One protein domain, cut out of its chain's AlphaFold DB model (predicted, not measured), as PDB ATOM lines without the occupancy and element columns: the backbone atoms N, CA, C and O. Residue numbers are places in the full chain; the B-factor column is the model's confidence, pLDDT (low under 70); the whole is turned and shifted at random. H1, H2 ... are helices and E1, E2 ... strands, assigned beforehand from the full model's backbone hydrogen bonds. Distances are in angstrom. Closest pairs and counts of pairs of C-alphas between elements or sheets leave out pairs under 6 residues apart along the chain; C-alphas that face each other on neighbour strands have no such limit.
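What this domain is: This is residues 5 to 55 of the 85 residues of an uncharacterized protein of Leuconostoc fallax (UniProt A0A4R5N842). A small antiparallel sheet, in the order E4 E1 E5, has the hairpin E2 and E3 near the Val 7 end of E1, while helix H1 only grazes the sheet with residues 36 to 40. The 51 printed residues hold E1 E2 E3 E4 H1 E5, mixed helices and strands, with under half in named elements. The whole is compact, radius of gyration of the C-alphas 9.8 A, and rounded, spanning 25 by 22 by 21 A.

Where its parts are: E1, residues 5 to 7, begins at C-alpha (6.814, 20.270, -10.247). E2 is 11 to 13, E3 18 to 20, E4 25 to 27, and H1 33 to 40, 10.6 A long. E5, 52 to 54, ends at (5.185, 18.772, -6.224).

How they stand to each other: N 6 and O 53 of E1 and E5 are 2.9 A apart; N 26 and O 5 of E4 and E1, 2.8 A. In the hairpin, N 13 and O 18 are 2.9 A apart. E4, H1 and E5 form a split strand-helix-strand unit, two strands that run the same way in one sheet with a helix between them along the chain and E1 between them in the sheet; its crossover is right-handed. The closest C-alphas of H1 and E5 are Lys 40 and Ile 52, 5.3 A. Every O i to N i+4 pair in H1 is within hydrogen-bond range.

The domain as a whole: The printed part has no cut. The link H1 to E5 is long. Residues 29 to 30 have pLDDT under 70.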
ATOM      1  N   TYR A   5       7.175  21.693 -10.254       84.12
ATOM      2  CA  TYR A   5       6.814  20.270 -10.247       84.12
ATOM      3  C   TYR A   5       7.947  19.468 -10.887       84.12
ATOM      4  O   TYR A   5       8.531  19.923 -11.865       84.12
ATOM      5  N   ILE A   6       8.263  18.294 -10.348       88.56
ATOM      6  CA  ILE A   6       9.251  17.370 -10.919       88.56
ATOM      7  C   ILE A   6       8.520  16.272 -11.688       88.56
ATOM      8  O   ILE A   6       7.490  15.767 -11.236       88.56
ATOM      9  N   VAL A   7       9.042  15.905 -12.849       89.25
ATOM     10  CA  VAL A   7       8.499  14.840 -13.689       89.25
ATOM     11  C   VAL A   7       9.050  13.499 -13.211       89.25
ATOM     12  O   VAL A   7      10.259  13.286 -13.161       89.25
ATOM     13  N   LEU A   8       8.166  12.582 -12.835       88.38
ATOM     14  CA  LEU A   8       8.511  11.251 -12.335       88.38
ATOM     15  C   LEU A   8       8.646  10.214 -13.453       88.38
ATOM     16  O   LEU A   8       9.346   9.213 -13.277       88.38
ATOM     17  N   GLN A   9       7.972  10.435 -14.583       87.19
ATOM     18  CA  GLN A   9       7.938   9.529 -15.730       87.19
ATOM     19  C   GLN A   9       7.889  10.323 -17.036       87.19
ATOM     20  O   GLN A   9       7.268  11.384 -17.086       87.19
ATOM     21  N   ASP A  10       8.518   9.796 -18.086       88.44
ATOM     22  CA  ASP A  10       8.516  10.427 -19.404       88.44
ATOM     23  C   ASP A  10       7.079  10.571 -19.920       88.44
ATOM     24  O   ASP A  10       6.328   9.595 -19.962       88.44
ATOM     25  N   PHE A  11       6.690  11.774 -20.337       86.81
ATOM     26  CA  PHE A  11       5.385  12.007 -20.945       86.81
ATOM     27  C   PHE A  11       5.442  13.143 -21.960       86.81
ATOM     28  O   PHE A  11       6.263  14.056 -21.886       86.81
ATOM     29  N   THR A  12       4.537  13.094 -22.933       85.62
ATOM     30  CA  THR A  12       4.380  14.175 -23.909       85.62
ATOM     31  C   THR A  12       3.210  15.053 -23.505       85.62
ATOM     32  O   THR A  12       2.066  14.590 -23.444       85.62
ATOM     33  N   ASP A  13       3.476  16.331 -23.259       82.00
ATOM     34  CA  ASP A  13       2.422  17.307 -23.042       82.00
ATOM     35  C   ASP A  13       1.903  17.818 -24.389       82.00
ATOM     36  O   ASP A  13       2.606  18.496 -25.138       82.00
ATOM     37  N   LYS A  14       0.652  17.474 -24.712       75.75
ATOM     38  CA  LYS A  14       0.016  17.852 -25.984       75.75
ATOM     39  C   LYS A  14      -0.321  19.341 -26.074       75.75
ATOM     40  O   LYS A  14      -0.470  19.845 -27.181       75.75
ATOM     41  N   LEU A  15      -0.462  20.034 -24.940       73.38
ATOM     42  CA  LEU A  15      -0.807  21.459 -24.907       73.38
ATOM     43  C   LEU A  15       0.430  22.323 -25.165       73.38
ATOM     44  O   LEU A  15       0.378  23.245 -25.971       73.38
ATOM     45  N   ALA A  16       1.544  21.988 -24.518       72.94
ATOM     46  CA  ALA A  16       2.841  22.620 -24.722       72.94
ATOM     47  C   ALA A  16       3.602  22.056 -25.935       72.94
ATOM     48  O   ALA A  16       4.669  22.569 -26.263       72.94
ATOM     49  N   ASN A  17       3.078  20.994 -26.563       80.44
ATOM     50  CA  ASN A  17       3.726  20.215 -27.621       80.44
ATOM     51  C   ASN A  17       5.194  19.904 -27.287       80.44
ATOM     52  O   ASN A  17       6.111  20.122 -28.079       80.44
ATOM     53  N   ARG A  18       5.411  19.467 -26.043       83.69
ATOM     54  CA  ARG A  18       6.737  19.276 -25.461       83.69
ATOM     55  C   ARG A  18       6.825  17.914 -24.799       83.69
ATOM     56  O   ARG A  18       5.949  17.523 -24.028       83.69
ATOM     57  N   LEU A  19       7.909  17.213 -25.092       87.00
ATOM     58  CA  LEU A  19       8.287  16.004 -24.381       87.00
ATOM     59  C   LEU A  19       8.994  16.400 -23.082       87.00
ATOM     60  O   LEU A  19       9.961  17.159 -23.114       87.00
ATOM     61  N   TYR A  20       8.507  15.876 -21.965       87.88
ATOM     62  CA  TYR A  20       9.158  15.970 -20.668       87.88
ATOM     63  C   TYR A  20       9.730  14.606 -20.311       87.88
ATOM     64  O   TYR A  20       9.028  13.596 -20.404       87.88
ATOM     65  N   LYS A  21      10.996  14.577 -19.908       89.19
ATOM     66  CA  LYS A  21      11.661  13.366 -19.440       89.19
ATOM     67  C   LYS A  21      11.588  13.273 -17.921       89.19
ATOM     68  O   LYS A  21      11.425  14.264 -17.215       89.19
ATOM     69  N   LYS A  22      11.728  12.069 -17.386       86.94
ATOM     70  CA  LYS A  22      11.883  11.832 -15.956       86.94
ATOM     71  C   LYS A  22      13.048  12.668 -15.416       86.94
ATOM     72  O   LYS A  22      14.160  12.591 -15.926       86.94
ATOM     73  N   GLY A  23      12.783  13.433 -14.362       84.12
ATOM     74  CA  GLY A  23      13.714  14.390 -13.765       84.12
ATOM     75  C   GLY A  23      13.575  15.819 -14.297       84.12
ATOM     76  O   GLY A  23      14.133  16.728 -13.688       84.12
ATOM     77  N   ASP A  24      12.807  16.055 -15.368       87.38
ATOM     78  CA  ASP A  24      12.543  17.417 -15.834       87.38
ATOM     79  C   ASP A  24      11.718  18.219 -14.825       87.38
ATOM     80  O   ASP A  24      10.917  17.690 -14.046       87.38
ATOM     81  N   THR A  25      11.864  19.541 -14.902       83.94
ATOM     82  CA  THR A  25      11.016  20.475 -14.160       83.94
ATOM     83  C   THR A  25       9.809  20.880 -15.005       83.94
ATOM     84  O   THR A  25       9.930  21.584 -16.011       83.94
ATOM     85  N   PHE A  26       8.617  20.485 -14.566       83.06
ATOM     86  CA  PHE A  26       7.351  20.889 -15.162       83.06
ATOM     87  C   PHE A  26       6.921  22.263 -14.626       83.06
ATOM     88  O   PHE A  26       6.661  22.451 -13.431       83.06
ATOM     89  N   LYS A  27       6.848  23.251 -15.525       74.62
ATOM     90  CA  LYS A  27       6.402  24.612 -15.201       74.62
ATOM     91  C   LYS A  27       4.875  24.676 -15.271       74.62
ATOM     92  O   LYS A  27       4.293  24.510 -16.332       74.62
ATOM     93  N   HIS A  28       4.231  25.016 -14.156       70.06
ATOM     94  CA  HIS A  28       2.769  25.175 -14.058       70.06
ATOM     95  C   HIS A  28       2.207  26.404 -14.815       70.06
ATOM     96  O   HIS A  28       1.021  26.713 -14.728       70.06
ATOM     97  N   VAL A  29       3.038  27.158 -15.538       62.91
ATOM     98  CA  VAL A  29       2.620  28.428 -16.145       62.91
ATOM     99  C   VAL A  29       1.632  28.162 -17.286       62.91
ATOM    100  O   VAL A  29       2.006  27.609 -18.313       62.91
ATOM    101  N   GLY A  30       0.371  28.562 -17.098       62.72
ATOM    102  CA  GLY A  30      -0.688  28.439 -18.109       62.72
ATOM    103  C   GLY A  30      -1.385  27.074 -18.170       62.72
ATOM    104  O   GLY A  30      -2.238  26.867 -19.033       62.72
ATOM    105  N   VAL A  31      -1.069  26.152 -17.259       70.94
ATOM    106  CA  VAL A  31      -1.713  24.833 -17.187       70.94
ATOM    107  C   VAL A  31      -2.980  24.935 -16.333       70.94
ATOM    108  O   VAL A  31      -2.968  25.531 -15.259       70.94
ATOM    109  N   ARG A  32      -4.094  24.366 -16.807       77.00
ATOM    110  CA  ARG A  32      -5.346  24.312 -16.031       77.00
ATOM    111  C   ARG A  32      -5.185  23.399 -14.815       77.00
ATOM    112  O   ARG A  32      -4.579  22.337 -14.931       77.00
ATOM    113  N   SER A  33      -5.796  23.769 -13.688       79.38
ATOM    114  CA  SER A  33      -5.743  22.996 -12.438       79.38
ATOM    115  C   SER A  33      -6.155  21.533 -12.625       79.38
ATOM    116  O   SER A  33      -5.461  20.649 -12.141       79.38
ATOM    117  N   GLU A  34      -7.199  21.269 -13.417       80.50
ATOM    118  CA  GLU A  34      -7.666  19.908 -13.727       80.50
ATOM    119  C   GLU A  34      -6.566  19.056 -14.368       80.50
ATOM    120  O   GLU A  34      -6.342  17.918 -13.970       80.50
ATOM    121  N   ARG A  35      -5.810  19.626 -15.316       79.81
ATOM    122  CA  ARG A  35      -4.712  18.922 -15.986       79.81
ATOM    123  C   ARG A  35      -3.581  18.605 -15.016       79.81
ATOM    124  O   ARG A  35      -2.941  17.565 -15.119       79.81
ATOM    125  N   LEU A  36      -3.321  19.508 -14.079       79.81
ATOM    126  CA  LEU A  36      -2.327  19.285 -13.042       79.81
ATOM    127  C   LEU A  36      -2.753  18.148 -12.103       79.81
ATOM    128  O   LEU A  36      -1.930  17.306 -11.753       79.81
ATOM    129  N   GLU A  37      -4.027  18.107 -11.711       82.44
ATOM    130  CA  GLU A  37      -4.588  17.020 -10.904       82.44
ATOM    131  C   GLU A  37      -4.553  15.691 -11.649       82.44
ATOM    132  O   GLU A  37      -4.169  14.686 -11.054       82.44
ATOM    133  N   GLU A  38      -4.836  15.689 -12.955       82.69
ATOM    134  CA  GLU A  38      -4.611  14.520 -13.801       82.69
ATOM    135  C   GLU A  38      -3.153  14.082 -13.710       82.69
ATOM    136  O   GLU A  38      -2.896  12.962 -13.299       82.69
ATOM    137  N   LEU A  39      -2.181  14.947 -14.016       83.94
ATOM    138  CA  LEU A  39      -0.755  14.588 -14.014       83.94
ATOM    139  C   LEU A  39      -0.253  14.096 -12.642       83.94
ATOM    140  O   LEU A  39       0.653  13.264 -12.594       83.94
ATOM    141  N   LYS A  40      -0.844  14.564 -11.537       83.75
ATOM    142  CA  LYS A  40      -0.553  14.094 -10.171       83.75
ATOM    143  C   LYS A  40      -1.334  12.839  -9.770       83.75
ATOM    144  O   LYS A  40      -1.001  12.229  -8.758       83.75
ATOM    145  N   SER A  41      -2.372  12.476 -10.516       81.69
ATOM    146  CA  SER A  41      -3.198  11.305 -10.244       81.69
ATOM    147  C   SER A  41      -2.395  10.022 -10.421       81.69
ATOM    148  O   SER A  41      -1.613   9.881 -11.357       81.69
ATOM    149  N   GLU A  42      -2.635   9.048  -9.546       75.81
ATOM    150  CA  GLU A  42      -2.023   7.718  -9.625       75.81
ATOM    151  C   GLU A  42      -2.637   6.839 -10.726       75.81
ATOM    152  O   GLU A  42      -2.105   5.777 -11.055       75.81
ATOM    153  N   LYS A  43      -3.763   7.274 -11.304       70.19
ATOM    154  CA  LYS A  43      -4.475   6.563 -12.366       70.19
ATOM    155  C   LYS A  43      -4.336   7.302 -13.689       70.19
ATOM    156  O   LYS A  43      -5.115   8.210 -13.974       70.19
ATOM    157  N   HIS A  44      -3.398   6.847 -14.514       72.50
ATOM    158  CA  HIS A  44      -3.250   7.275 -15.903       72.50
ATOM    159  C   HIS A  44      -3.538   6.123 -16.866       72.50
ATOM    160  O   HIS A  44      -3.175   4.984 -16.586       72.50
ATOM    161  N   PRO A  45      -4.138   6.392 -18.036       73.69
ATOM    162  CA  PRO A  45      -4.409   5.353 -19.033       73.69
ATOM    163  C   PRO A  45      -3.133   4.749 -19.643       73.69
ATOM    164  O   PRO A  45      -3.173   3.644 -20.174       73.69
ATOM    165  N   HIS A  46      -2.008   5.468 -19.577       74.19
ATOM    166  CA  HIS A  46      -0.741   5.076 -20.204       74.19
ATOM    167  C   HIS A  46       0.437   4.996 -19.224       74.19
ATOM    168  O   HIS A  46       1.545   4.666 -19.634       74.19
ATOM    169  N   HIS A  47       0.201   5.282 -17.941       73.44
ATOM    170  CA  HIS A  47       1.233   5.314 -16.909       73.44
ATOM    171  C   HIS A  47       0.710   4.662 -15.631       73.44
ATOM    172  O   HIS A  47      -0.453   4.828 -15.266       73.44
ATOM    173  N   ASN A  48       1.580   3.929 -14.938       74.88
ATOM    174  CA  ASN A  48       1.276   3.387 -13.618       74.88
ATOM    175  C   ASN A  48       1.816   4.363 -12.567       74.88
ATOM    176  O   ASN A  48       3.023   4.384 -12.312       74.88
ATOM    177  N   GLY A  49       0.930   5.175 -11.987       81.50
ATOM    178  CA  GLY A  49       1.266   6.162 -10.960       81.50
ATOM    179  C   GLY A  49       1.297   7.610 -11.457       81.50
ATOM    180  O   GLY A  49       0.980   7.906 -12.609       81.50
ATOM    181  N   ALA A  50       1.663   8.517 -10.548       85.31
ATOM    182  CA  ALA A  50       1.747   9.948 -10.820       85.31
ATOM    183  C   ALA A  50       2.859  10.273 -11.833       85.31
ATOM    184  O   ALA A  50       3.980   9.770 -11.732       85.31
ATOM    185  N   ILE A  51       2.557  11.156 -12.785       88.00
ATOM    186  CA  ILE A  51       3.494  11.621 -13.816       88.00
ATOM    187  C   ILE A  51       4.345  12.775 -13.288       88.00
ATOM    188  O   ILE A  51       5.533  12.846 -13.589       88.00
ATOM    189  N   ILE A  52       3.757  13.665 -12.486       87.19
ATOM    190  CA  ILE A  52       4.472  14.767 -11.834       87.19
ATOM    191  C   ILE A  52       4.243  14.746 -10.323       87.19
ATOM    192  O   ILE A  52       3.170  14.377  -9.846       87.19
ATOM    193  N   ALA A  53       5.224  15.229  -9.568       85.81
ATOM    194  CA  ALA A  53       5.107  15.488  -8.138       85.81
ATOM    195  C   ALA A  53       5.403  16.955  -7.831       85.81
ATOM    196  O   ALA A  53       6.131  17.632  -8.558       85.81
ATOM    197  N   LEU A  54       4.814  17.463  -6.748       84.50
ATOM    198  CA  LEU A  54       5.185  18.772  -6.224       84.50
ATOM    199  C   LEU A  54       6.630  18.666  -5.729       84.50
ATOM    200  O   LEU A  54       6.910  17.836  -4.868       84.50
ATOM    201  N   ASN A  55       7.538  19.474  -6.275       75.44
ATOM    202  CA  ASN A  55       8.900  19.504  -5.771       75.44
ATOM    203  C   ASN A  55       8.980  20.528  -4.636       75.44
ATOM    204  O   ASN A  55       9.296  21.695  -4.853       75.44
TER     205      ASN A  55